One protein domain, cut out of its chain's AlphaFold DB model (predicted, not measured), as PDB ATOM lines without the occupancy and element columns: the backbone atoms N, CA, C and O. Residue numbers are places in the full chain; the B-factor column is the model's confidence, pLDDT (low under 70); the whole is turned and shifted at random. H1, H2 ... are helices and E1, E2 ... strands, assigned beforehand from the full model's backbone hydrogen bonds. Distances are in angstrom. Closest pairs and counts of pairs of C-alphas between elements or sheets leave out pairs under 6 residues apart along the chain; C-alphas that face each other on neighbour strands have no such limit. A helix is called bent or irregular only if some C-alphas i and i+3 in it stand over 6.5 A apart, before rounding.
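This is residues 51 to 60, 78 to 97 and 162 to 325 of the 364 residues of the protein "Hypothetical protein" of Ostreococcus mediterraneus (UniProt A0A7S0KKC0). One strongly twisted sheet of eight strands runs through the whole and curls round H3, while H2, H4, H5 and H6 only graze it; H7 is not on it. The printed part has 194 residues with seven named helices and eight named strands, in the order E1 H1 E2 H2 E3 H3 E4 H4 E5 E6 E7 H5 H6 E8 H7; under half of the residues are in them. The class is mixed, helices and strands, and the mixed sheet runs E2 E1 E3 E7 E4 E8 E6 E5. The whole is compact, with a radius of gyration of the C-alphas of 16.4 A, and spans 47 by 46 by 32 A.

E1, residues 51 to 54, begins at C-alpha 51 (22.895, -20.010, -40.913). H1 is residues 78 to 82, E2 90 to 94, H2 162 to 165 and E3 170 to 174. H3, residues 187 to 200, is 20.2 A from first to last C-alpha and irregular, with C-alphas 188 and 191 7.5 A apart. E4 is residues 207 to 209, H4 219 to 223, E5 227 to 229, E6 238 to 242 and E7 256 to 260. H5, residues 261 to 273, 18.5 A, is irregular, with C-alphas 265 and 268 8.1 A apart. H6 is residues 279 to 289, 15.8 A, and E8 293 to 298, 17.6 A. H7, residues 307 to 312, ends at C-alpha 312 (23.202, -42.656, -56.763).

E2 and E1 are parallel, with N 52 and O 91 2.9 A apart, within hydrogen-bond range like the pairs that follow. E1 and E3 are parallel (N 51 and O 172, 2.8 A). E7 is antiparallel to E3, N 173 and O 257 at 2.8 A, and to E4, N 208 and O 258 at 2.8 A. E8 is parallel to E4, N 209 and O 294 at 2.8 A, and antiparallel to E6, N 239 and O 297 at 2.8 A. E5 and E6 form a hairpin, N 229 and O 238 at 2.8 A. H3 on one face of the sheet makes two layers. Split strand-helix-strand units, two strands running the same way with others between, are E3, H3, E4, left-handed, and E4, H4, E5, right-handed. H3, with residues 187 to 191 alone, touches H1; the C-alphas of Asn 188 and Tyr 81 are closest, 6.1 A. H5, with residues 261 to 265 alone, touches H2; the C-alphas of Leu 264 and Arg 164 are closest, 5.7 A. H7 and H4 are close but not clearly touching, their closest C-alphas, Ala 307 and Leu 219, 8.0 A apart. Every O i to N i+4 pair is within range in H1 and H4, 8 of 10 in H3, 7 of 9 in H5, 6 of 7 in H6 and 1 of 2 in H7; H2 is too short for one.

The farthest C-alphas, of Asp 60 and Arg 224, are 50.9 A apart. Residues 61 to 77 and 98 to 161 are not printed; the gaps are 22.6 A and 19.6 A between C-alphas. The links E3 to H3 and E6 to E7 are long. The model's pLDDT is under 70 at 47 residues, among them 79 to 90 and 302 to 325.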
ATOM      1  N   THR A  51      24.339 -20.086 -41.081       83.56
ATOM      2  CA  THR A  51      22.895 -20.010 -40.913       83.56
ATOM      3  C   THR A  51      22.289 -21.401 -40.980       83.56
ATOM      4  O   THR A  51      22.493 -22.155 -41.932       83.56
ATOM      5  N   ARG A  52      21.498 -21.736 -39.969       82.94
ATOM      6  CA  ARG A  52      20.726 -22.968 -39.935       82.94
ATOM      7  C   ARG A  52      19.261 -22.670 -40.188       82.94
ATOM      8  O   ARG A  52      18.683 -21.781 -39.562       82.94
ATOM      9  N   ILE A  53      18.664 -23.456 -41.070       85.38
ATOM     10  CA  ILE A  53      17.222 -23.466 -41.252       85.38
ATOM     11  C   ILE A  53      16.645 -24.473 -40.264       85.38
ATOM     12  O   ILE A  53      17.083 -25.621 -40.223       85.38
ATOM     13  N   THR A  54      15.722 -24.033 -39.418       81.44
ATOM     14  CA  THR A  54      15.116 -24.861 -38.371       81.44
ATOM     15  C   THR A  54      13.687 -25.219 -38.763       81.44
ATOM     16  O   THR A  54      12.917 -24.297 -39.061       81.44
ATOM     17  N   PRO A  55      13.307 -26.510 -38.767       71.69
ATOM     18  CA  PRO A  55      11.924 -26.888 -39.003       71.69
ATOM     19  C   PRO A  55      11.024 -26.243 -37.949       71.69
ATOM     20  O   PRO A  55      11.411 -26.105 -36.788       71.69
ATOM     21  N   LYS A  56       9.811 -25.853 -38.347       64.94
ATOM     22  CA  LYS A  56       8.814 -25.380 -37.388       64.94
ATOM     23  C   LYS A  56       8.431 -26.556 -36.490       64.94
ATOM     24  O   LYS A  56       7.901 -27.559 -36.968       64.94
ATOM     25  N   THR A  57       8.733 -26.454 -35.200       51.62
ATOM     26  CA  THR A  57       8.242 -27.401 -34.206       51.62
ATOM     27  C   THR A  57       6.723 -27.280 -34.175       51.62
ATOM     28  O   THR A  57       6.182 -26.229 -33.840       51.62
ATOM     29  N   ILE A  58       6.034 -28.332 -34.622       39.75
ATOM     30  CA  ILE A  58       4.608 -28.501 -34.350       39.75
ATOM     31  C   ILE A  58       4.518 -28.608 -32.824       39.75
ATOM     32  O   ILE A  58       5.111 -29.512 -32.241       39.75
ATOM     33  N   ASP A  59       3.872 -27.611 -32.233       37.62
ATOM     34  CA  ASP A  59       3.535 -27.456 -30.823       37.62
ATOM     35  C   ASP A  59       4.697 -27.245 -29.832       37.62
ATOM     36  O   ASP A  59       5.407 -28.164 -29.422       37.62
ATOM     37  N   ASP A  60       4.783 -26.000 -29.348       40.38
ATOM     38  CA  ASP A  60       5.234 -25.674 -27.987       40.38
ATOM     39  C   ASP A  60       4.220 -26.147 -26.917       40.38
ATOM     40  O   ASP A  60       4.476 -25.960 -25.731       40.38
ATOM     41  N   TRP A  78      25.985 -29.497 -34.352       72.69
ATOM     42  CA  TRP A  78      26.756 -28.264 -34.512       72.69
ATOM     43  C   TRP A  78      27.791 -28.047 -33.397       72.69
ATOM     44  O   TRP A  78      28.955 -27.750 -33.664       72.69
ATOM     45  N   ASP A  79      27.380 -28.243 -32.144       69.12
ATOM     46  CA  ASP A  79      28.234 -28.068 -30.970       69.12
ATOM     47  C   ASP A  79      29.386 -29.086 -30.936       69.12
ATOM     48  O   ASP A  79      30.498 -28.714 -30.555       69.12
ATOM     49  N   LEU A  80      29.154 -30.327 -31.393       63.50
ATOM     50  CA  LEU A  80      30.186 -31.368 -31.493       63.50
ATOM     51  C   LEU A  80      31.341 -30.936 -32.409       63.50
ATOM     52  O   LEU A  80      32.498 -31.247 -32.135       63.50
ATOM     53  N   TYR A  81      31.039 -30.209 -33.487       64.69
ATOM     54  CA  TYR A  81      32.031 -29.896 -34.520       64.69
ATOM     55  C   TYR A  81      32.715 -28.544 -34.346       64.69
ATOM     56  O   TYR A  81      33.827 -28.387 -34.829       64.69
ATOM     57  N   HIS A  82      32.109 -27.610 -33.607       65.94
ATOM     58  CA  HIS A  82      32.690 -26.281 -33.358       65.94
ATOM     59  C   HIS A  82      33.407 -26.163 -31.995       65.94
ATOM     60  O   HIS A  82      33.913 -25.097 -31.645       65.94
ATOM     61  N   GLY A  83      33.453 -27.232 -31.187       50.31
ATOM     62  CA  GLY A  83      34.312 -27.383 -30.000       50.31
ATOM     63  C   GLY A  83      34.086 -26.427 -28.813       50.31
ATOM     64  O   GLY A  83      34.619 -26.678 -27.733       50.31
ATOM     65  N   ARG A  84      33.320 -25.334 -28.959       49.44
ATOM     66  CA  ARG A  84      33.027 -24.337 -27.909       49.44
ATOM     67  C   ARG A  84      31.694 -23.619 -28.144       49.44
ATOM     68  O   ARG A  84      31.676 -22.446 -28.487       49.44
ATOM     69  N   GLY A  85      30.565 -24.296 -27.932       46.53
ATOM     70  CA  GLY A  85      29.247 -23.637 -27.927       46.53
ATOM     71  C   GLY A  85      28.855 -22.963 -29.249       46.53
ATOM     72  O   GLY A  85      28.122 -21.973 -29.226       46.53
ATOM     73  N   GLY A  86      29.345 -23.494 -30.376       44.41
ATOM     74  CA  GLY A  86      29.216 -22.896 -31.707       44.41
ATOM     75  C   GLY A  86      27.782 -22.764 -32.219       44.41
ATOM     76  O   GLY A  86      27.544 -21.996 -33.145       44.41
ATOM     77  N   SER A  87      26.793 -23.426 -31.607       51.47
ATOM     78  CA  SER A  87      25.382 -23.153 -31.913       51.47
ATOM     79  C   SER A  87      24.924 -21.747 -31.499       51.47
ATOM     80  O   SER A  87      23.935 -21.252 -32.044       51.47
ATOM     81  N   LYS A  88      25.629 -21.078 -30.571       53.69
ATOM     82  CA  LYS A  88      25.378 -19.667 -30.219       53.69
ATOM     83  C   LYS A  88      25.828 -18.695 -31.311       53.69
ATOM     84  O   LYS A  88      25.270 -17.608 -31.394       53.69
ATOM     85  N   ASP A  89      26.778 -19.112 -32.145       55.62
ATOM     86  CA  ASP A  89      27.334 -18.305 -33.236       55.62
ATOM     87  C   ASP A  89      26.627 -18.573 -34.579       55.62
ATOM     88  O   ASP A  89      26.921 -17.927 -35.586       55.62
ATOM     89  N   SER A  90      25.674 -19.518 -34.606       66.56
ATOM     90  CA  SER A  90      24.844 -19.803 -35.778       66.56
ATOM     91  C   SER A  90      23.553 -18.984 -35.772       66.56
ATOM     92  O   SER A  90      22.767 -19.040 -34.821       66.56
ATOM     93  N   ASP A  91      23.290 -18.286 -36.872       79.12
ATOM     94  CA  ASP A  91      21.986 -17.683 -37.118       79.12
ATOM     95  C   ASP A  91      20.922 -18.747 -37.341       79.12
ATOM     96  O   ASP A  91      21.195 -19.838 -37.851       79.12
ATOM     97  N   ARG A  92      19.671 -18.371 -37.071       81.81
ATOM     98  CA  ARG A  92      18.509 -19.202 -37.367       81.81
ATOM     99  C   ARG A  92      17.561 -18.525 -38.339       81.81
ATOM    100  O   ARG A  92      17.289 -17.325 -38.242       81.81
ATOM    101  N   VAL A  93      17.037 -19.328 -39.253       86.12
ATOM    102  CA  VAL A  93      15.913 -18.985 -40.121       86.12
ATOM    103  C   VAL A  93      14.889 -20.105 -40.016       86.12
ATOM    104  O   VAL A  93      15.252 -21.275 -39.990       86.12
ATOM    105  N   VAL A  94      13.612 -19.758 -39.910       88.06
ATOM    106  CA  VAL A  94      12.535 -20.751 -39.838       88.06
ATOM    107  C   VAL A  94      12.352 -21.396 -41.212       88.06
ATOM    108  O   VAL A  94      12.441 -20.711 -42.228       88.06
ATOM    109  N   GLU A  95      12.118 -22.709 -41.251       89.50
ATOM    110  CA  GLU A  95      11.662 -23.382 -42.465       89.50
ATOM    111  C   GLU A  95      10.189 -23.048 -42.709       89.50
ATOM    112  O   GLU A  95       9.296 -23.504 -41.991       89.50
ATOM    113  N   TYR A  96       9.938 -22.249 -43.738       90.81
ATOM    114  CA  TYR A  96       8.590 -21.915 -44.172       90.81
ATOM    115  C   TYR A  96       7.962 -23.058 -44.981       90.81
ATOM    116  O   TYR A  96       8.629 -23.714 -45.783       90.81
ATOM    117  N   ASP A  97       6.650 -23.244 -44.830       88.94
ATOM    118  CA  ASP A  97       5.861 -24.247 -45.557       88.94
ATOM    119  C   ASP A  97       4.621 -23.587 -46.173       88.94
ATOM    120  O   ASP A  97       3.618 -23.340 -45.501       88.94
ATOM    121  N   LYS A 162      20.084 -11.869 -45.343       94.62
ATOM    122  CA  LYS A 162      20.669 -11.567 -44.025       94.62
ATOM    123  C   LYS A 162      22.199 -11.641 -44.029       94.62
ATOM    124  O   LYS A 162      22.852 -10.793 -43.428       94.62
ATOM    125  N   ALA A 163      22.779 -12.638 -44.700       92.62
ATOM    126  CA  ALA A 163      24.231 -12.771 -44.810       92.62
ATOM    127  C   ALA A 163      24.858 -11.636 -45.635       92.62
ATOM    128  O   ALA A 163      25.887 -11.088 -45.242       92.62
ATOM    129  N   ARG A 164      24.221 -11.260 -46.749       94.88
ATOM    130  CA  ARG A 164      24.634 -10.138 -47.598       94.88
ATOM    131  C   ARG A 164      24.586  -8.814 -46.839       94.88
ATOM    132  O   ARG A 164      25.559  -8.070 -46.871       94.88
ATOM    133  N   ASP A 165      23.488  -8.536 -46.142       93.44
ATOM    134  CA  ASP A 165      23.292  -7.278 -45.409       93.44
ATOM    135  C   ASP A 165      24.265  -7.149 -44.223       93.44
ATOM    136  O   ASP A 165      24.607  -6.045 -43.803       93.44
ATOM    137  N   ALA A 166      24.769  -8.278 -43.718       90.25
ATOM    138  CA  ALA A 166      25.848  -8.338 -42.736       90.25
ATOM    139  C   ALA A 166      27.266  -8.275 -43.345       90.25
ATOM    140  O   ALA A 166      28.237  -8.513 -42.630       90.25
ATOM    141  N   ASP A 167      27.389  -8.011 -44.649       90.19
ATOM    142  CA  ASP A 167      28.639  -7.995 -45.425       90.19
ATOM    143  C   ASP A 167      29.503  -9.262 -45.255       90.19
ATOM    144  O   ASP A 167      30.737  -9.229 -45.194       90.19
ATOM    145  N   ALA A 168      28.848 -10.424 -45.166       88.44
ATOM    146  CA  ALA A 168      29.546 -11.691 -45.016       88.44
ATOM    147  C   ALA A 168      30.385 -12.018 -46.266       88.44
ATOM    148  O   ALA A 168      29.899 -11.988 -47.396       88.44
ATOM    149  N   GLN A 169      31.645 -12.417 -46.057       90.62
ATOM    150  CA  GLN A 169      32.523 -12.878 -47.147       90.62
ATOM    151  C   GLN A 169      32.094 -14.240 -47.715       90.62
ATOM    152  O   GLN A 169      32.350 -14.567 -48.875       90.62
ATOM    153  N   SER A 170      31.433 -15.036 -46.882       92.00
ATOM    154  CA  SER A 170      30.829 -16.318 -47.225       92.00
ATOM    155  C   SER A 170      29.880 -16.737 -46.109       92.00
ATOM    156  O   SER A 170      30.056 -16.320 -44.960       92.00
ATOM    157  N   VAL A 171      28.926 -17.607 -46.425       91.94
ATOM    158  CA  VAL A 171      27.998 -18.179 -45.442       91.94
ATOM    159  C   VAL A 171      27.820 -19.674 -45.687       91.94
ATOM    160  O   VAL A 171      27.669 -20.103 -46.830       91.94
ATOM    161  N   VAL A 172      27.852 -20.462 -44.611       92.19
ATOM    162  CA  VAL A 172      27.480 -21.884 -44.610       92.19
ATOM    163  C   VAL A 172      25.995 -21.989 -44.280       92.19
ATOM    164  O   VAL A 172      25.538 -21.408 -43.298       92.19
ATOM    165  N   LEU A 173      25.241 -22.732 -45.088       91.81
ATOM    166  CA  LEU A 173      23.821 -22.985 -44.880       91.81
ATOM    167  C   LEU A 173      23.539 -24.478 -44.741       91.81
ATOM    168  O   LEU A 173      23.943 -25.281 -45.585       91.81
ATOM    169  N   ALA A 174      22.785 -24.814 -43.697       87.88
ATOM    170  CA  ALA A 174      22.219 -26.137 -43.472       87.88
ATOM    171  C   ALA A 174      20.688 -26.057 -43.543       87.88
ATOM    172  O   ALA A 174      20.078 -25.294 -42.788       87.88
ATOM    173  N   SER A 175      20.071 -26.832 -44.438       87.44
ATOM    174  CA  SER A 175      18.612 -26.990 -44.473       87.44
ATOM    175  C   SER A 175      18.096 -27.755 -43.246       87.44
ATOM    176  O   SER A 175      18.874 -28.360 -42.509       87.44
ATOM    177  N   ALA A 176      16.778 -27.756 -43.025       79.88
ATOM    178  CA  ALA A 176      16.146 -28.318 -41.825       79.88
ATOM    179  C   ALA A 176      16.467 -29.798 -41.544       79.88
ATOM    180  O   ALA A 176      16.417 -30.234 -40.398       79.88
ATOM    181  N   GLY A 177      16.817 -30.570 -42.576       75.44
ATOM    182  CA  GLY A 177      17.235 -31.971 -42.449       75.44
ATOM    183  C   GLY A 177      18.737 -32.206 -42.624       75.44
ATOM    184  O   GLY A 177      19.151 -33.354 -42.771       75.44
ATOM    185  N   ALA A 178      19.550 -31.150 -42.704       77.56
ATOM    186  CA  ALA A 178      20.978 -31.251 -42.975       77.56
ATOM    187  C   ALA A 178      21.817 -31.139 -41.698       77.56
ATOM    188  O   ALA A 178      21.583 -30.299 -40.831       77.56
ATOM    189  N   PHE A 179      22.852 -31.969 -41.625       74.19
ATOM    190  CA  PHE A 179      23.770 -32.044 -40.493       74.19
ATOM    191  C   PHE A 179      25.216 -31.963 -40.991       74.19
ATOM    192  O   PHE A 179      25.514 -32.455 -42.078       74.19
ATOM    193  N   ILE A 180      26.135 -31.397 -40.206       73.19
ATOM    194  CA  ILE A 180      27.562 -31.302 -40.564       73.19
ATOM    195  C   ILE A 180      28.147 -32.682 -40.854       73.19
ATOM    196  O   ILE A 180      28.868 -32.845 -41.829       73.19
ATOM    197  N   ASN A 181      27.790 -33.702 -40.070       71.12
ATOM    198  CA  ASN A 181      28.263 -35.079 -40.277       71.12
ATOM    199  C   ASN A 181      27.832 -35.709 -41.619       71.12
ATOM    200  O   ASN A 181      28.279 -36.809 -41.932       71.12
ATOM    201  N   THR A 182      26.989 -35.039 -42.411       71.88
ATOM    202  CA  THR A 182      26.699 -35.437 -43.798       71.88
ATOM    203  C   THR A 182      27.770 -34.981 -44.787       71.88
ATOM    204  O   THR A 182      27.719 -35.371 -45.956       71.88
ATOM    205  N   HIS A 183      28.743 -34.177 -44.345       83.00
ATOM    206  CA  HIS A 183      29.843 -33.773 -45.198       83.00
ATOM    207  C   HIS A 183      30.714 -34.969 -45.602       83.00
ATOM    208  O   HIS A 183      30.694 -36.054 -45.021       83.00
ATOM    209  N   THR A 184      31.509 -34.781 -46.642       84.75
ATOM    210  CA  THR A 184      32.193 -35.871 -47.346       84.75
ATOM    211  C   THR A 184      33.605 -36.146 -46.820       84.75
ATOM    212  O   THR A 184      34.569 -36.249 -47.581       84.75
ATOM    213  N   GLY A 185      33.747 -36.247 -45.501       81.12
ATOM    214  CA  GLY A 185      35.012 -36.517 -44.822       81.12
ATOM    215  C   GLY A 185      34.832 -36.781 -43.323       81.12
ATOM    216  O   GLY A 185      33.702 -36.733 -42.837       81.12
ATOM    217  N   PRO A 186      35.920 -37.064 -42.582       77.56
ATOM    218  CA  PRO A 186      35.861 -37.218 -41.135       77.56
ATOM    219  C   PRO A 186      35.216 -35.997 -40.459       77.56
ATOM    220  O   PRO A 186      35.665 -34.875 -40.704       77.56
ATOM    221  N   PRO A 187      34.208 -36.188 -39.590       73.12
ATOM    222  CA  PRO A 187      33.437 -35.072 -39.040       73.12
ATOM    223  C   PRO A 187      34.262 -34.016 -38.278       73.12
ATOM    224  O   PRO A 187      33.977 -32.824 -38.336       73.12
ATOM    225  N   ASN A 188      35.337 -34.432 -37.607       72.62
ATOM    226  CA  ASN A 188      36.263 -33.552 -36.882       72.62
ATOM    227  C   ASN A 188      37.187 -32.720 -37.793       72.62
ATOM    228  O   ASN A 188      37.954 -31.894 -37.303       72.62
ATOM    229  N   GLU A 189      37.156 -32.945 -39.107       81.81
ATOM    230  CA  GLU A 189      37.959 -32.204 -40.076       81.81
ATOM    231  C   GLU A 189      37.176 -31.066 -40.743       81.81
ATOM    232  O   GLU A 189      37.811 -30.224 -41.382       81.81
ATOM    233  N   PHE A 190      35.847 -30.998 -40.565       83.94
ATOM    234  CA  PHE A 190      34.957 -30.039 -41.230       83.94
ATOM    235  C   PHE A 190      35.483 -28.601 -41.174       83.94
ATOM    236  O   PHE A 190      35.812 -28.023 -42.211       83.94
ATOM    237  N   ASP A 191      35.652 -28.051 -39.969       84.44
ATOM    238  CA  ASP A 191      36.067 -26.659 -39.784       84.44
ATOM    239  C   ASP A 191      37.420 -26.384 -40.440       84.44
ATOM    240  O   ASP A 191      37.605 -25.429 -41.198       84.44
ATOM    241  N   SER A 192      38.372 -27.287 -40.203       85.25
ATOM    242  CA  SER A 192      39.719 -27.173 -40.748       85.25
ATOM    243  C   SER A 192      39.750 -27.265 -42.279       85.25
ATOM    244  O   SER A 192      40.587 -26.607 -42.908       85.25
ATOM    245  N   PHE A 193      38.840 -28.035 -42.890       90.12
ATOM    246  CA  PHE A 193      38.656 -28.089 -44.335       90.12
ATOM    247  C   PHE A 193      38.102 -26.768 -44.867       90.12
ATOM    248  O   PHE A 193      38.711 -26.203 -45.774       90.12
ATOM    249  N   ILE A 194      37.023 -26.239 -44.279       91.25
ATOM    250  CA  ILE A 194      36.416 -24.968 -44.705       91.25
ATOM    251  C   ILE A 194      37.445 -23.839 -44.668       91.25
ATOM    252  O   ILE A 194      37.636 -23.142 -45.664       91.25
ATOM    253  N   VAL A 195      38.180 -23.695 -43.563       88.38
ATOM    254  CA  VAL A 195      39.211 -22.653 -43.454       88.38
ATOM    255  C   VAL A 195      40.335 -22.880 -44.474       88.38
ATOM    256  O   VAL A 195      40.802 -21.939 -45.115       88.38
ATOM    257  N   SER A 196      40.742 -24.133 -44.700       90.25
ATOM    258  CA  SER A 196      41.742 -24.447 -45.729       90.25
ATOM    259  C   SER A 196      41.244 -24.141 -47.144       90.25
ATOM    260  O   SER A 196      42.045 -23.724 -47.979       90.25
ATOM    261  N   PHE A 197      39.952 -24.328 -47.426       93.88
ATOM    262  CA  PHE A 197      39.332 -23.997 -48.710       93.88
ATOM    263  C   PHE A 197      39.331 -22.488 -48.942       93.88
ATOM    264  O   PHE A 197      39.755 -22.044 -50.003       93.88
ATOM    265  N   LEU A 198      38.962 -21.693 -47.940       91.81
ATOM    266  CA  LEU A 198      38.973 -20.232 -48.057       91.81
ATOM    267  C   LEU A 198      40.384 -19.665 -48.266       91.81
ATOM    268  O   LEU A 198      40.550 -18.658 -48.944       91.81
ATOM    269  N   LEU A 199      41.407 -20.320 -47.711       88.94
ATOM    270  CA  LEU A 199      42.797 -19.875 -47.831       88.94
ATOM    271  C   LEU A 199      43.515 -20.355 -49.091       88.94
ATOM    272  O   LEU A 199      44.406 -19.669 -49.588       88.94
ATOM    273  N   ARG A 200      43.228 -21.581 -49.536       89.50
ATOM    274  CA  ARG A 200      44.031 -22.287 -50.553       89.50
ATOM    275  C   ARG A 200      43.210 -22.844 -51.708       89.50
ATOM    276  O   ARG A 200      43.787 -23.435 -52.617       89.50
ATOM    277  N   GLY A 201      41.890 -22.728 -51.642       89.31
ATOM    278  CA  GLY A 201      40.992 -23.125 -52.712       89.31
ATOM    279  C   GLY A 201      41.034 -22.155 -53.899       89.31
ATOM    280  O   GLY A 201      41.871 -21.247 -53.954       89.31
ATOM    281  N   PRO A 202      40.132 -22.354 -54.871       91.75
ATOM    282  CA  PRO A 202      39.966 -21.456 -56.005       91.75
ATOM    283  C   PRO A 202      39.728 -20.014 -55.546       91.75
ATOM    284  O   PRO A 202      38.942 -19.757 -54.638       91.75
ATOM    285  N   GLN A 203      40.400 -19.064 -56.203       88.50
ATOM    286  CA  GLN A 203      40.262 -17.632 -55.899       88.50
ATOM    287  C   GLN A 203      38.863 -17.103 -56.235       88.50
ATOM    288  O   GLN A 203      38.390 -16.151 -55.617       88.50
ATOM    289  N   THR A 204      38.201 -17.718 -57.216       91.38
ATOM    290  CA  THR A 204      36.834 -17.400 -57.620       91.38
ATOM    291  C   THR A 204      35.968 -18.646 -57.491       91.38
ATOM    292  O   THR A 204      36.312 -19.722 -57.976       91.38
ATOM    293  N   TRP A 205      34.860 -18.506 -56.771       96.50
ATOM    294  CA  TRP A 205      33.858 -19.547 -56.583       96.50
ATOM    295  C   TRP A 205      32.533 -18.893 -56.192       96.50
ATOM    296  O   TRP A 205      32.514 -17.780 -55.658       96.50
ATOM    297  N   ASP A 206      31.424 -19.570 -56.464       97.62
ATOM    298  CA  ASP A 206      30.082 -19.104 -56.107       97.62
ATOM    299  C   ASP A 206      29.450 -20.011 -55.050       97.62
ATOM    300  O   ASP A 206      28.895 -19.525 -54.065       97.62
ATOM    301  N   VAL A 207      29.581 -21.331 -55.227       97.50
ATOM    302  CA  VAL A 207      28.972 -22.338 -54.352       97.50
ATOM    303  C   VAL A 207      29.961 -23.464 -54.073       97.50
ATOM    304  O   VAL A 207      30.593 -23.992 -54.986       97.50
ATOM    305  N   LEU A 208      30.058 -23.877 -52.816       97.19
ATOM    306  CA  LEU A 208      30.734 -25.100 -52.403       97.19
ATOM    307  C   LEU A 208      29.706 -26.026 -51.750       97.19
ATOM    308  O   LEU A 208      29.239 -25.770 -50.643       97.19
ATOM    309  N   PHE A 209      29.362 -27.119 -52.421       94.31
ATOM    310  CA  PHE A 209      28.510 -28.155 -51.851       94.31
ATOM    311  C   PHE A 209      29.310 -29.019 -50.883       94.31
ATOM    312  O   PHE A 209      30.327 -29.613 -51.254       94.31
ATOM    313  N   LEU A 210      28.833 -29.099 -49.645       92.06
ATOM    314  CA  LEU A 210      29.540 -29.751 -48.549       92.06
ATOM    315  C   LEU A 210      29.118 -31.221 -48.396       92.06
ATOM    316  O   LEU A 210      29.889 -32.019 -47.878       92.06
ATOM    317  N   ASP A 211      27.939 -31.593 -48.903       85.75
ATOM    318  CA  ASP A 211      27.315 -32.922 -48.785       85.75
ATOM    319  C   ASP A 211      27.324 -33.754 -50.087       85.75
ATOM    320  O   ASP A 211      26.863 -34.901 -50.111       85.75
ATOM    321  N   ARG A 212      27.819 -33.192 -51.199       85.38
ATOM    322  CA  ARG A 212      27.697 -33.825 -52.524       85.38
ATOM    323  C   ARG A 212      28.821 -34.789 -52.873       85.38
ATOM    324  O   ARG A 212      28.564 -35.792 -53.533       85.38
ATOM    325  N   GLY A 213      30.064 -34.526 -52.481       85.00
ATOM    326  CA  GLY A 213      31.144 -35.433 -52.873       85.00
ATOM    327  C   GLY A 213      31.386 -35.428 -54.376       85.00
ATOM    328  O   GLY A 213      31.509 -34.377 -55.001       85.00
ATOM    329  N   GLU A 214      31.398 -36.623 -54.958       81.69
ATOM    330  CA  GLU A 214      31.443 -36.830 -56.411       81.69
ATOM    331  C   GLU A 214      30.047 -36.731 -57.072       81.69
ATOM    332  O   GLU A 214      29.931 -36.805 -58.294       81.69
ATOM    333  N   ARG A 215      28.959 -36.546 -56.305       79.12
ATOM    334  CA  ARG A 215      27.603 -36.410 -56.865       79.12
ATOM    335  C   ARG A 215      27.478 -35.103 -57.643       79.12
ATOM    336  O   ARG A 215      27.782 -34.028 -57.128       79.12
ATOM    337  N   GLY A 216      27.009 -35.194 -58.884       78.00
ATOM    338  CA  GLY A 216      26.935 -34.056 -59.810       78.00
ATOM    339  C   GLY A 216      28.243 -33.739 -60.543       78.00
ATOM    340  O   GLY A 216      28.242 -32.904 -61.448       78.00
ATOM    341  N   VAL A 217      29.343 -34.421 -60.218       82.69
ATOM    342  CA  VAL A 217      30.634 -34.251 -60.897       82.69
ATOM    343  C   VAL A 217      30.639 -35.076 -62.186       82.69
ATOM    344  O   VAL A 217      30.345 -36.270 -62.170       82.69
ATOM    345  N   GLY A 218      30.954 -34.442 -63.318       76.94
ATOM    346  CA  GLY A 218      31.093 -35.141 -64.597       76.94
ATOM    347  C   GLY A 218      32.312 -36.067 -64.612       76.94
ATOM    348  O   GLY A 218      33.250 -35.881 -63.844       76.94
ATOM    349  N   LEU A 219      32.336 -37.054 -65.513       77.56
ATOM    350  CA  LEU A 219      33.467 -37.992 -65.615       77.56
ATOM    351  C   LEU A 219      34.809 -37.277 -65.827       77.56
ATOM    352  O   LEU A 219      35.797 -37.646 -65.196       77.56
ATOM    353  N   ASP A 220      34.830 -36.246 -66.670       80.94
ATOM    354  CA  ASP A 220      36.041 -35.472 -66.947       80.94
ATOM    355  C   ASP A 220      36.517 -34.706 -65.704       80.94
ATOM    356  O   ASP A 220      37.696 -34.778 -65.354       80.94
ATOM    357  N   ASP A 221      35.598 -34.036 -65.000       83.12
ATOM    358  CA  ASP A 221      35.894 -33.290 -63.769       83.12
ATOM    359  C   ASP A 221      36.310 -34.239 -62.617       83.12
ATOM    360  O   ASP A 221      37.112 -33.874 -61.759       83.12
ATOM    361  N   ALA A 222      35.824 -35.487 -62.607       79.69
ATOM    362  CA  ALA A 222      36.232 -36.508 -61.641       79.69
ATOM    363  C   ALA A 222      37.640 -37.061 -61.925       79.69
ATOM    364  O   ALA A 222      38.387 -37.375 -60.998       79.69
ATOM    365  N   GLN A 223      38.018 -37.186 -63.202       79.25
ATOM    366  CA  GLN A 223      39.362 -37.616 -63.609       79.25
ATOM    367  C   GLN A 223      40.407 -36.504 -63.474       79.25
ATOM    368  O   GLN A 223      41.597 -36.789 -63.332       79.25
ATOM    369  N   ARG A 224      39.971 -35.244 -63.536       84.56
ATOM    370  CA  ARG A 224      40.813 -34.049 -63.432       84.56
ATOM    371  C   ARG A 224      40.260 -33.134 -62.341       84.56
ATOM    372  O   ARG A 224      39.660 -32.111 -62.664       84.56
ATOM    373  N   PRO A 225      40.437 -33.511 -61.062       86.56
ATOM    374  CA  PRO A 225      39.965 -32.687 -59.964       86.56
ATOM    375  C   PRO A 225      40.639 -31.313 -59.992       86.56
ATOM    376  O   PRO A 225      41.797 -31.187 -60.393       86.56
ATOM    377  N   GLU A 226      39.909 -30.303 -59.526       92.12
ATOM    378  CA  GLU A 226      40.363 -28.913 -59.464       92.12
ATOM    379  C   GLU A 226      41.611 -28.784 -58.589       92.12
ATOM    380  O   GLU A 226      42.581 -28.117 -58.943       92.12
ATOM    381  N   ALA A 227      41.587 -29.441 -57.429       91.56
ATOM    382  CA  ALA A 227      42.685 -29.404 -56.484       91.56
ATOM    383  C   ALA A 227      42.744 -30.674 -55.638       91.56
ATOM    384  O   ALA A 227      41.732 -31.305 -55.325       91.56
ATOM    385  N   LEU A 228      43.958 -31.005 -55.204       89.62
ATOM    386  CA  LEU A 228      44.191 -31.922 -54.100       89.62
ATOM    387  C   LEU A 228      44.646 -31.098 -52.900       89.62
ATOM    388  O   LEU A 228      45.743 -30.544 -52.887       89.62
ATOM    389  N   MET A 229      43.794 -31.013 -51.891       90.38
ATOM    390  CA  MET A 229      44.055 -30.268 -50.673       90.38
ATOM    391  C   MET A 229      44.613 -31.209 -49.610       90.38
ATOM    392  O   MET A 229      44.087 -32.295 -49.377       90.38
ATOM    393  N   SER A 230      45.660 -30.783 -48.912       86.12
ATOM    394  CA  SER A 230      46.247 -31.553 -47.815       86.12
ATOM    395  C   SER A 230      46.542 -30.674 -46.608       86.12
ATOM    396  O   SER A 230      47.063 -29.563 -46.750       86.12
ATOM    397  N   ASN A 231      46.295 -31.218 -45.422       84.00
ATOM    398  CA  ASN A 231      46.660 -30.641 -44.138       84.00
ATOM    399  C   ASN A 231      47.219 -31.760 -43.253       84.00
ATOM    400  O   ASN A 231      46.745 -32.890 -43.313       84.00
ATOM    401  N   LYS A 232      48.226 -31.455 -42.430       83.44
ATOM    402  CA  LYS A 232      48.843 -32.432 -41.517       83.44
ATOM    403  C   LYS A 232      47.869 -32.946 -40.452       83.44
ATOM    404  O   LYS A 232      48.125 -33.999 -39.883       83.44
ATOM    405  N   ALA A 233      46.808 -32.189 -40.174       80.19
ATOM    406  CA  ALA A 233      45.754 -32.576 -39.243       80.19
ATOM    407  C   ALA A 233      44.733 -33.554 -39.849       80.19
ATOM    408  O   ALA A 233      43.938 -34.113 -39.103       80.19
ATOM    409  N   TRP A 234      44.740 -33.754 -41.173       83.31
ATOM    410  CA  TRP A 234      43.769 -34.617 -41.844       83.31
ATOM    411  C   TRP A 234      44.286 -36.041 -41.986       83.31
ATOM    412  O   TRP A 234      45.459 -36.262 -42.296       83.31
ATOM    413  N   LEU A 235      43.381 -37.002 -41.828       80.56
ATOM    414  CA  LEU A 235      43.642 -38.416 -42.053       80.56
ATOM    415  C   LEU A 235      44.008 -38.684 -43.514       80.56
ATOM    416  O   LEU A 235      44.961 -39.407 -43.802       80.56
ATOM    417  N   ASN A 236      43.256 -38.078 -44.433       81.31
ATOM    418  CA  ASN A 236      43.462 -38.198 -45.868       81.31
ATOM    419  C   ASN A 236      43.406 -36.819 -46.541       81.31
ATOM    420  O   ASN A 236      42.691 -35.930 -46.080       81.31
ATOM    421  N   PRO A 237      44.118 -36.625 -47.666       87.31
ATOM    422  CA  PRO A 237      43.925 -35.450 -48.506       87.31
ATOM    423  C   PRO A 237      42.483 -35.359 -49.014       87.31
ATOM    424  O   PRO A 237      41.865 -36.380 -49.310       87.31
ATOM    425  N   TYR A 238      41.987 -34.142 -49.199       90.06
ATOM    426  CA  TYR A 238      40.696 -33.875 -49.818       90.06
ATOM    427  C   TYR A 238      40.855 -33.607 -51.305       90.06
ATOM    428  O   TYR A 238      41.725 -32.848 -51.727       90.06
ATOM    429  N   VAL A 239      39.992 -34.218 -52.104       90.31
ATOM    430  CA  VAL A 239      39.892 -33.955 -53.535       90.31
ATOM    431  C   VAL A 239      38.778 -32.939 -53.744       90.31
ATOM    432  O   VAL A 239      37.652 -33.172 -53.308       90.31
ATOM    433  N   LEU A 240      39.097 -31.821 -54.388       94.12
ATOM    434  CA  LEU A 240      38.147 -30.788 -54.779       94.12
ATOM    435  C   LEU A 240      37.752 -31.005 -56.241       94.12
ATOM    436  O   LEU A 240      38.610 -31.075 -57.120       94.12
ATOM    437  N   TYR A 241      36.456 -31.085 -56.501       91.94
ATOM    438  CA  TYR A 241      35.880 -31.310 -57.817       91.94
ATOM    439  C   TYR A 241      35.119 -30.082 -58.281       91.94
ATOM    440  O   TYR A 241      34.401 -29.452 -57.501       91.94
ATOM    441  N   ARG A 242      35.194 -29.798 -59.580       93.31
ATOM    442  CA  ARG A 242      34.235 -28.904 -60.216       93.31
ATOM    443  C   ARG A 242      32.895 -29.627 -60.343       93.31
ATOM    444  O   ARG A 242      32.822 -30.717 -60.907       93.31
ATOM    445  N   ASN A 243      31.832 -29.034 -59.811       91.06
ATOM    446  CA  ASN A 243      30.512 -29.651 -59.772       91.06
ATOM    447  C   ASN A 243      29.575 -28.966 -60.765       91.06
ATOM    448  O   ASN A 243      28.991 -27.931 -60.466       91.06
ATOM    449  N   ARG A 244      29.430 -29.550 -61.955       88.25
ATOM    450  CA  ARG A 244      28.553 -29.025 -63.014       88.25
ATOM    451  C   ARG A 244      27.154 -29.652 -63.011       88.25
ATOM    452  O   ARG A 244      26.436 -29.516 -63.995       88.25
ATOM    453  N   ALA A 245      26.793 -30.390 -61.959       83.25
ATOM    454  CA  ALA A 245      25.534 -31.128 -61.857       83.25
ATOM    455  C   ALA A 245      25.229 -32.037 -63.080       83.25
ATOM    456  O   ALA A 245      24.089 -32.143 -63.520       83.25
ATOM    457  N   VAL A 246      26.244 -32.716 -63.642       70.12
ATOM    458  CA  VAL A 246      26.184 -33.384 -64.974       70.12
ATOM    459  C   VAL A 246      25.320 -34.657 -65.011       70.12
ATOM    460  O   VAL A 246      25.090 -35.221 -66.080       70.12
ATOM    461  N   TYR A 247      24.782 -35.125 -63.886       58.12
ATOM    462  CA  TYR A 247      23.867 -36.268 -63.904       58.12
ATOM    463  C   TYR A 247      22.448 -35.811 -64.261       58.12
ATOM    464  O   TYR A 247      21.598 -35.583 -63.406       58.12
ATOM    465  N   ALA A 248      22.219 -35.672 -65.569       38.31
ATOM    466  CA  ALA A 248      20.916 -35.395 -66.158       38.31
ATOM    467  C   ALA A 248      19.874 -36.428 -65.687       38.31
ATOM    468  O   ALA A 248      20.020 -37.627 -65.933       38.31
ATOM    469  N   GLY A 249      18.819 -35.947 -65.024       41.81
ATOM    470  CA  GLY A 249      17.682 -36.753 -64.569       41.81
ATOM    471  C   GLY A 249      17.703 -37.169 -63.095       41.81
ATOM    472  O   GLY A 249      16.752 -37.814 -62.662       41.81
ATOM    473  N   GLU A 250      18.730 -36.807 -62.323       54.50
ATOM    474  CA  GLU A 250      18.747 -37.008 -60.869       54.50
ATOM    475  C   GLU A 250      18.563 -35.657 -60.164       54.50
ATOM    476  O   GLU A 250      19.324 -34.716 -60.386       54.50
ATOM    477  N   ASP A 251      17.530 -35.555 -59.327       63.66
ATOM    478  CA  ASP A 251      17.344 -34.412 -58.437       63.66
ATOM    479  C   ASP A 251      18.497 -34.438 -57.419       63.66
ATOM    480  O   ASP A 251      18.622 -35.389 -56.638       63.66
ATOM    481  N   LEU A 252      19.423 -33.475 -57.506       79.06
ATOM    482  CA  LEU A 252      20.565 -33.372 -56.594       79.06
ATOM    483  C   LEU A 252      20.207 -32.402 -55.467       79.06
ATOM    484  O   LEU A 252      20.416 -31.194 -55.624       79.06
ATOM    485  N   PRO A 253      19.709 -32.907 -54.326       79.38
ATOM    486  CA  PRO A 253      19.275 -32.055 -53.239       79.38
ATOM    487  C   PRO A 253      20.428 -31.262 -52.634       79.38
ATOM    488  O   PRO A 253      21.549 -31.766 -52.512       79.38
ATOM    489  N   VAL A 254      20.130 -30.040 -52.210       82.44
ATOM    490  CA  VAL A 254      21.044 -29.126 -51.533       82.44
ATOM    491  C   VAL A 254      20.723 -29.147 -50.041       82.44
ATOM    492  O   VAL A 254      19.766 -28.534 -49.575       82.44
ATOM    493  N   GLY A 255      21.491 -29.928 -49.276       86.31
ATOM    494  CA  GLY A 255      21.344 -30.020 -47.824       86.31
ATOM    495  C   GLY A 255      22.276 -29.062 -47.095       86.31
ATOM    496  O   GLY A 255      21.826 -28.175 -46.371       86.31
ATOM    497  N   LEU A 256      23.574 -29.255 -47.310       89.75
ATOM    498  CA  LEU A 256      24.646 -28.511 -46.659       89.75
ATOM    499  C   LEU A 256      25.582 -27.921 -47.716       89.75
ATOM    500  O   LEU A 256      26.202 -28.640 -48.502       89.75
ATOM    501  N   TYR A 257      25.687 -26.599 -47.747       94.88
ATOM    502  CA  TYR A 257      26.458 -25.885 -48.760       94.88
ATOM    503  C   TYR A 257      26.975 -24.557 -48.214       94.88
ATOM    504  O   TYR A 257      26.500 -24.051 -47.201       94.88
ATOM    505  N   MET A 258      27.960 -23.993 -48.892       96.12
ATOM    506  CA  MET A 258      28.507 -22.676 -48.610       96.12
ATOM    507  C   MET A 258      28.389 -21.818 -49.867       96.12
ATOM    508  O   MET A 258      28.604 -22.322 -50.969       96.12
ATOM    509  N   VAL A 259      28.071 -20.535 -49.714       97.19
ATOM    510  CA  VAL A 259      28.067 -19.564 -50.820       97.19
ATOM    511  C   VAL A 259      29.035 -18.424 -50.543       97.19
ATOM    512  O   VAL A 259      29.275 -18.068 -49.386       97.19
ATOM    513  N   SER A 260      29.618 -17.874 -51.603       97.00
ATOM    514  CA  SER A 260      30.596 -16.790 -51.516       97.00
ATOM    515  C   SER A 260      29.933 -15.413 -51.534       97.00
ATOM    516  O   SER A 260      28.792 -15.257 -51.970       97.00
ATOM    517  N   LYS A 261      30.685 -14.375 -51.158       95.19
ATOM    518  CA  LYS A 261      30.267 -12.979 -51.342       95.19
ATOM    519  C   LYS A 261      29.903 -12.657 -52.792       95.19
ATOM    520  O   LYS A 261      28.908 -11.985 -53.032       95.19
ATOM    521  N   LYS A 262      30.649 -13.194 -53.765       96.00
ATOM    522  CA  LYS A 262      30.356 -13.026 -55.201       96.00
ATOM    523  C   LYS A 262      28.945 -13.512 -55.547       96.00
ATOM    524  O   LYS A 262      28.252 -12.829 -56.300       96.00
ATOM    525  N   PHE A 263      28.524 -14.651 -54.993       97.50
ATOM    526  CA  PHE A 263      27.161 -15.155 -55.153       97.50
ATOM    527  C   PHE A 263      26.145 -14.240 -54.460       97.50
ATOM    528  O   PHE A 263      25.170 -13.831 -55.090       97.50
ATOM    529  N   LEU A 264      26.391 -13.878 -53.193       96.94
ATOM    530  CA  LEU A 264      25.504 -13.017 -52.400       96.94
ATOM    531  C   LEU A 264      25.248 -11.661 -53.083       96.94
ATOM    532  O   LEU A 264      24.107 -11.209 -53.173       96.94
ATOM    533  N   ASP A 265      26.288 -11.050 -53.643       96.56
ATOM    534  CA  ASP A 265      26.197  -9.764 -54.339       96.56
ATOM    535  C   ASP A 265      25.434  -9.871 -55.680       96.56
ATOM    536  O   ASP A 265      24.952  -8.868 -56.211       96.56
ATOM    537  N   LYS A 266      25.302 -11.080 -56.250       96.69
ATOM    538  CA  LYS A 266      24.692 -11.329 -57.571       96.69
ATOM    539  C   LYS A 266      23.400 -12.141 -57.542       96.69
ATOM    540  O   LYS A 266      22.853 -12.430 -58.606       96.69
ATOM    541  N   MET A 267      22.858 -12.460 -56.368       95.25
ATOM    542  CA  MET A 267      21.669 -13.313 -56.222       95.25
ATOM    543  C   MET A 267      20.501 -12.900 -57.122       95.25
ATOM    544  O   MET A 267      19.990 -13.718 -57.881       95.25
ATOM    545  N   ALA A 268      20.114 -11.621 -57.091       96.12
ATOM    546  CA  ALA A 268      19.003 -11.117 -57.895       96.12
ATOM    547  C   ALA A 268      19.272 -11.238 -59.405       96.12
ATOM    548  O   ALA A 268      18.357 -11.495 -60.182       96.12
ATOM    549  N   VAL A 269      20.530 -11.090 -59.837       96.69
ATOM    550  CA  VAL A 269      20.913 -11.308 -61.240       96.69
ATOM    551  C   VAL A 269      20.702 -12.773 -61.611       96.69
ATOM    552  O   VAL A 269      20.046 -13.049 -62.610       96.69
ATOM    553  N   HIS A 270      21.181 -13.700 -60.783       95.94
ATOM    554  CA  HIS A 270      21.025 -15.133 -61.026       95.94
ATOM    555  C   HIS A 270      19.555 -15.571 -61.060       95.94
ATOM    556  O   HIS A 270      19.179 -16.361 -61.920       95.94
ATOM    557  N   MET A 271      18.708 -15.019 -60.185       96.12
ATOM    558  CA  MET A 271      17.267 -15.313 -60.159       96.12
ATOM    559  C   MET A 271      16.509 -14.756 -61.376       96.12
ATOM    560  O   MET A 271      15.474 -15.298 -61.755       96.12
ATOM    561  N   ARG A 272      17.016 -13.689 -62.008       94.38
ATOM    562  CA  ARG A 272      16.471 -13.175 -63.277       94.38
ATOM    563  C   ARG A 272      16.919 -13.986 -64.486       94.38
ATOM    564  O   ARG A 272      16.177 -14.071 -65.459       94.38
ATOM    565  N   GLU A 273      18.134 -14.530 -64.451       92.94
ATOM    566  CA  GLU A 273      18.653 -15.382 -65.523       92.94
ATOM    567  C   GLU A 273      17.989 -16.764 -65.529       92.94
ATOM    568  O   GLU A 273      17.664 -17.270 -66.599       92.94
ATOM    569  N   GLU A 274      17.777 -17.348 -64.350       93.25
ATOM    570  CA  GLU A 274      17.102 -18.631 -64.167       93.25
ATOM    571  C   GLU A 274      16.025 -18.474 -63.081       93.25
ATOM    572  O   GLU A 274      16.361 -18.146 -61.939       93.25
ATOM    573  N   PRO A 275      14.735 -18.700 -63.385       91.69
ATOM    574  CA  PRO A 275      13.667 -18.562 -62.403       91.69
ATOM    575  C   PRO A 275      13.808 -19.539 -61.229       91.69
ATOM    576  O   PRO A 275      13.723 -20.761 -61.373       91.69
ATOM    577  N   LEU A 276      13.968 -18.996 -60.025       93.69
ATOM    578  CA  LEU A 276      14.076 -19.786 -58.803       93.69
ATOM    579  C   LEU A 276      12.686 -20.228 -58.314       93.69
ATOM    580  O   LEU A 276      12.017 -19.485 -57.603       93.69
ATOM    581  N   TYR A 277      12.263 -21.441 -58.691       89.50
ATOM    582  CA  TYR A 277      11.058 -22.108 -58.156       89.50
ATOM    583  C   TYR A 277      11.381 -23.189 -57.125       89.50
ATOM    584  O   TYR A 277      10.696 -23.322 -56.116       89.50
ATOM    585  N   LYS A 278      12.414 -23.983 -57.426       89.75
ATOM    586  CA  LYS A 278      12.899 -25.094 -56.611       89.75
ATOM    587  C   LYS A 278      14.401 -24.941 -56.461       89.75
ATOM    588  O   LYS A 278      15.116 -24.958 -57.464       89.75
ATOM    589  N   LEU A 279      14.860 -24.796 -55.225       90.75
ATOM    590  CA  LEU A 279      16.255 -24.520 -54.898       90.75
ATOM    591  C   LEU A 279      17.239 -25.503 -55.554       90.75
ATOM    592  O   LEU A 279      18.215 -25.081 -56.174       90.75
ATOM    593  N   ASP A 280      16.961 -26.800 -55.436       89.06
ATOM    594  CA  ASP A 280      17.857 -27.868 -55.882       89.06
ATOM    595  C   ASP A 280      18.090 -27.801 -57.395       89.06
ATOM    596  O   ASP A 280      19.226 -27.692 -57.863       89.06
ATOM    597  N   ASN A 281      16.998 -27.762 -58.161       88.81
ATOM    598  CA  ASN A 281      17.034 -27.641 -59.616       88.81
ATOM    599  C   ASN A 281      17.680 -26.338 -60.078       88.81
ATOM    600  O   ASN A 281      18.453 -26.348 -61.034       88.81
ATOM    601  N   TRP A 282      17.394 -25.235 -59.388       92.12
ATOM    602  CA  TRP A 282      17.952 -23.930 -59.721       92.12
ATOM    603  C   TRP A 282      19.475 -23.908 -59.567       92.12
ATOM    604  O   TRP A 282      20.188 -23.520 -60.495       92.12
ATOM    605  N   PHE A 283      19.999 -24.417 -58.446       92.88
ATOM    606  CA  PHE A 283      21.441 -24.569 -58.278       92.88
ATOM    607  C   PHE A 283      22.037 -25.509 -59.322       92.88
ATOM    608  O   PHE A 283      23.078 -25.197 -59.890       92.88
ATOM    609  N   ASN A 284      21.389 -26.638 -59.614       90.12
ATOM    610  CA  ASN A 284      21.891 -27.583 -60.610       90.12
ATOM    611  C   ASN A 284      21.992 -26.943 -62.007       90.12
ATOM    612  O   ASN A 284      23.032 -27.060 -62.656       90.12
ATOM    613  N   ALA A 285      20.963 -26.206 -62.438       90.50
ATOM    614  CA  ALA A 285      20.944 -25.502 -63.722       90.50
ATOM    615  C   ALA A 285      22.037 -24.425 -63.810       90.50
ATOM    616  O   ALA A 285      22.781 -24.342 -64.797       90.50
ATOM    617  N   LEU A 286      22.185 -23.626 -62.753       93.19
ATOM    618  CA  LEU A 286      23.179 -22.566 -62.716       93.19
ATOM    619  C   LEU A 286      24.609 -23.099 -62.584       93.19
ATOM    620  O   LEU A 286      25.499 -22.587 -63.254       93.19
ATOM    621  N   CYS A 287      24.857 -24.153 -61.809       92.69
ATOM    622  CA  CYS A 287      26.178 -24.784 -61.721       92.69
ATOM    623  C   CYS A 287      26.609 -25.456 -63.033       92.69
ATOM    624  O   CYS A 287      27.802 -25.553 -63.322       92.69
ATOM    625  N   ALA A 288      25.654 -25.897 -63.857       89.56
ATOM    626  CA  ALA A 288      25.947 -26.453 -65.174       89.56
ATOM    627  C   ALA A 288      26.429 -25.397 -66.187       89.56
ATOM    628  O   ALA A 288      27.080 -25.752 -67.171       89.56
ATOM    629  N   SER A 289      26.115 -24.112 -65.975       88.19
ATOM    630  CA  SER A 289      26.215 -23.096 -67.033       88.19
ATOM    631  C   SER A 289      26.825 -21.748 -66.628       88.19
ATOM    632  O   SER A 289      27.506 -21.128 -67.446       88.19
ATOM    633  N   LYS A 290      26.595 -21.274 -65.401       91.56
ATOM    634  CA  LYS A 290      26.842 -19.887 -64.970       91.56
ATOM    635  C   LYS A 290      27.712 -19.770 -63.722       91.56
ATOM    636  O   LYS A 290      28.581 -18.903 -63.681       91.56
ATOM    637  N   LEU A 291      27.467 -20.606 -62.716       95.25
ATOM    638  CA  LEU A 291      28.131 -20.536 -61.417       95.25
ATOM    639  C   LEU A 291      29.392 -21.400 -61.378       95.25
ATOM    640  O   LEU A 291      29.448 -22.505 -61.922       95.25
ATOM    641  N   GLU A 292      30.403 -20.905 -60.673       96.06
ATOM    642  CA  GLU A 292      31.600 -21.658 -60.313       96.06
ATOM    643  C   GLU A 292      31.304 -22.486 -59.064       96.06
ATOM    644  O   GLU A 292      31.502 -22.047 -57.926       96.06
ATOM    645  N   CYS A 293      30.767 -23.682 -59.296       95.94
ATOM    646  CA  CYS A 293      30.380 -24.598 -58.239       95.94
ATOM    647  C   CYS A 293      31.422 -25.691 -58.014       95.94
ATOM    648  O   CYS A 293      31.930 -26.304 -58.960       95.94
ATOM    649  N   TYR A 294      31.670 -25.988 -56.744       96.44
ATOM    650  CA  TYR A 294      32.591 -27.025 -56.311       96.44
ATOM    651  C   TYR A 294      31.917 -27.991 -55.340       96.44
ATOM    652  O   TYR A 294      30.940 -27.665 -54.672       96.44
ATOM    653  N   SER A 295      32.465 -29.191 -55.247       93.81
ATOM    654  CA  SER A 295      32.216 -30.135 -54.159       93.81
ATOM    655  C   SER A 295      33.527 -30.820 -53.813       93.81
ATOM    656  O   SER A 295      34.483 -30.768 -54.584       93.81
ATOM    657  N   TYR A 296      33.619 -31.454 -52.656       93.00
ATOM    658  CA  TYR A 296      34.850 -32.120 -52.236       93.00
ATOM    659  C   TYR A 296      34.564 -33.505 -51.693       93.00
ATOM    660  O   TYR A 296      33.423 -33.793 -51.355       93.00
ATOM    661  N   ALA A 297      35.583 -34.350 -51.579       89.31
ATOM    662  CA  ALA A 297      35.535 -35.550 -50.750       89.31
ATOM    663  C   ALA A 297      36.925 -35.888 -50.212       89.31
ATOM    664  O   ALA A 297      37.924 -35.750 -50.921       89.31
ATOM    665  N   SER A 298      36.991 -36.376 -48.976       87.25
ATOM    666  CA  SER A 298      38.203 -36.984 -48.437       87.25
ATOM    667  C   SER A 298      38.593 -38.173 -49.321       87.25
ATOM    668  O   SER A 298      37.746 -38.941 -49.793       87.25
ATOM    669  N   ARG A 299      39.879 -38.319 -49.640       80.38
ATOM    670  CA  ARG A 299      40.327 -39.375 -50.547       80.38
ATOM    671  C   ARG A 299      39.982 -40.738 -49.953       80.38
ATOM    672  O   ARG A 299      40.354 -41.047 -48.828       80.38
ATOM    673  N   GLY A 300      39.301 -41.565 -50.743       67.50
ATOM    674  CA  GLY A 300      38.855 -42.884 -50.294       67.50
ATOM    675  C   GLY A 300      37.591 -42.865 -49.429       67.50
ATOM    676  O   GLY A 300      37.128 -43.938 -49.064       67.50
ATOM    677  N   TRP A 301      36.970 -41.701 -49.187       71.75
ATOM    678  CA  TRP A 301      35.701 -41.597 -48.446       71.75
ATOM    679  C   TRP A 301      34.589 -42.478 -49.032       71.75
ATOM    680  O   TRP A 301      33.743 -42.997 -48.317       71.75
ATOM    681  N   TYR A 302      34.646 -42.706 -50.344       60.97
ATOM    682  CA  TYR A 302      33.718 -43.553 -51.095       60.97
ATOM    683  C   TYR A 302      34.395 -44.781 -51.727       60.97
ATOM    684  O   TYR A 302      33.971 -45.257 -52.785       60.97
ATOM    685  N   GLN A 303      35.510 -45.252 -51.161       48.72
ATOM    686  CA  GLN A 303      36.286 -46.359 -51.725       48.72
ATOM    687  C   GLN A 303      35.414 -47.621 -51.872       48.72
ATOM    688  O   GLN A 303      34.814 -48.086 -50.913       48.72
ATOM    689  N   GLY A 304      35.338 -48.165 -53.095       35.41
ATOM    690  CA  GLY A 304      34.508 -49.332 -53.441       35.41
ATOM    691  C   GLY A 304      33.222 -49.015 -54.220       35.41
ATOM    692  O   GLY A 304      32.672 -49.906 -54.865       35.41
ATOM    693  N   ALA A 305      32.775 -47.756 -54.259       42.56
ATOM    694  CA  ALA A 305      31.632 -47.342 -55.074       42.56
ATOM    695  C   ALA A 305      32.055 -47.049 -56.531       42.56
ATOM    696  O   ALA A 305      33.011 -46.313 -56.778       42.56
ATOM    697  N   THR A 306      31.351 -47.603 -57.526       40.97
ATOM    698  CA  THR A 306      31.573 -47.257 -58.948       40.97
ATOM    699  C   THR A 306      31.119 -45.819 -59.229       40.97
ATOM    700  O   THR A 306      30.255 -45.323 -58.520       40.97
ATOM    701  N   ALA A 307      31.618 -45.139 -60.271       42.25
ATOM    702  CA  ALA A 307      31.195 -43.759 -60.596       42.25
ATOM    703  C   ALA A 307      29.660 -43.607 -60.737       42.25
ATOM    704  O   ALA A 307      29.073 -42.638 -60.268       42.25
ATOM    705  N   LYS A 308      28.990 -44.625 -61.298       34.38
ATOM    706  CA  LYS A 308      27.521 -44.709 -61.385       34.38
ATOM    707  C   LYS A 308      26.855 -44.984 -60.029       34.38
ATOM    708  O   LYS A 308      25.745 -44.520 -59.800       34.38
ATOM    709  N   HIS A 309      27.518 -45.729 -59.141       37.69
ATOM    710  CA  HIS A 309      27.068 -45.905 -57.761       37.69
ATOM    711  C   HIS A 309      27.224 -44.609 -56.972       37.69
ATOM    712  O   HIS A 309      26.280 -44.238 -56.302       37.69
ATOM    713  N   LYS A 310      28.347 -43.888 -57.099       47.66
ATOM    714  CA  LYS A 310      28.642 -42.650 -56.363       47.66
ATOM    715  C   LYS A 310      27.639 -41.527 -56.621       47.66
ATOM    716  O   LYS A 310      27.294 -40.832 -55.677       47.66
ATOM    717  N   ALA A 311      27.128 -41.404 -57.849       41.78
ATOM    718  CA  ALA A 311      26.053 -40.470 -58.205       41.78
ATOM    719  C   ALA A 311      24.721 -40.782 -57.489       41.78
ATOM    720  O   ALA A 311      24.020 -39.875 -57.044       41.78
ATOM    721  N   ARG A 312      24.446 -42.082 -57.305       37.94
ATOM    722  CA  ARG A 312      23.202 -42.656 -56.763       37.94
ATOM    723  C   ARG A 312      23.297 -43.097 -55.314       37.94
ATOM    724  O   ARG A 312      22.332 -43.653 -54.790       37.94
ATOM    725  N   MET A 313      24.457 -42.923 -54.680       45.75
ATOM    726  CA  MET A 313      24.578 -43.236 -53.271       45.75
ATOM    727  C   MET A 313      23.608 -42.326 -52.552       45.75
ATOM    728  O   MET A 313      23.531 -41.125 -52.837       45.75
ATOM    729  N   ALA A 314      22.849 -42.935 -51.647       39.72
ATOM    730  CA  ALA A 314      22.086 -42.190 -50.681       39.72
ATOM    731  C   ALA A 314      22.980 -41.047 -50.161       39.72
ATOM    732  O   ALA A 314      24.170 -41.276 -49.899       39.72
ATOM    733  N   LYS A 315      22.423 -39.825 -49.999       41.22
ATOM    734  CA  LYS A 315      22.974 -38.889 -48.990       41.22
ATOM    735  C   LYS A 315      23.370 -39.759 -47.803       41.22
ATOM    736  O   LYS A 315      22.546 -40.632 -47.555       41.22
ATOM    737  N   PRO A 316      24.527 -39.596 -47.135       40.22
ATOM    738  CA  PRO A 316      24.842 -40.390 -45.948       40.22
ATOM    739  C   PRO A 316      23.581 -40.476 -45.072       40.22
ATOM    740  O   PRO A 316      23.177 -39.488 -44.465       40.22
ATOM    741  N   LEU A 317      22.845 -41.585 -45.197       36.25
ATOM    742  CA  LEU A 317      21.461 -41.727 -44.738       36.25
ATOM    743  C   LEU A 317      21.598 -42.651 -43.567       36.25
ATOM    744  O   LEU A 317      21.387 -43.849 -43.646       36.25
ATOM    745  N   GLU A 318      22.144 -42.028 -42.551       38.38
ATOM    746  CA  GLU A 318      22.041 -42.303 -41.145       38.38
ATOM    747  C   GLU A 318      22.887 -41.185 -40.581       38.38
ATOM    748  O   GLU A 318      24.028 -40.972 -41.007       38.38
ATOM    749  N   GLU A 319      22.280 -40.380 -39.715       44.97
ATOM    750  CA  GLU A 319      23.043 -39.453 -38.911       44.97
ATOM    751  C   GLU A 319      24.175 -40.286 -38.322       44.97
ATOM    752  O   GLU A 319      23.890 -41.195 -37.544       44.97
ATOM    753  N   ALA A 320      25.419 -40.072 -38.782       32.72
ATOM    754  CA  ALA A 320      26.553 -40.815 -38.256       32.72
ATOM    755  C   ALA A 320      26.387 -40.751 -36.739       32.72
ATOM    756  O   ALA A 320      26.226 -39.616 -36.252       32.72
ATOM    757  N   PRO A 321      26.262 -41.909 -36.050       33.59
ATOM    758  CA  PRO A 321      25.906 -41.938 -34.642       33.59
ATOM    759  C   PRO A 321      26.796 -40.910 -33.983       33.59
ATOM    760  O   PRO A 321      27.997 -40.932 -34.259       33.59
ATOM    761  N   VAL A 322      26.187 -39.953 -33.266       38.69
ATOM    762  CA  VAL A 322      26.908 -38.908 -32.528       38.69
ATOM    763  C   VAL A 322      28.066 -39.628 -31.870       38.69
ATOM    764  O   VAL A 322      27.823 -40.515 -31.051       38.69
ATOM    765  N   VAL A 323      29.268 -39.410 -32.404       38.22
ATOM    766  CA  VAL A 323      30.336 -40.380 -32.196       38.22
ATOM    767  C   VAL A 323      30.617 -40.341 -30.708       38.22
ATOM    768  O   VAL A 323      30.871 -39.266 -30.175       38.22
ATOM    769  N   ASP A 324      30.480 -41.487 -30.043       40.22
ATOM    770  CA  ASP A 324      30.926 -41.641 -28.666       40.22
ATOM    771  C   ASP A 324      32.371 -41.135 -28.619       40.22
ATOM    772  O   ASP A 324      33.205 -41.600 -29.406       40.22
ATOM    773  N   ASP A 325      32.660 -40.153 -27.765       44.84
ATOM    774  CA  ASP A 325      33.991 -39.555 -27.642       44.84
ATOM    775  C   ASP A 325      35.060 -40.652 -27.468       44.84
ATOM    776  O   ASP A 325      36.164 -40.540 -28.004       44.84
TER     777      ASP A 325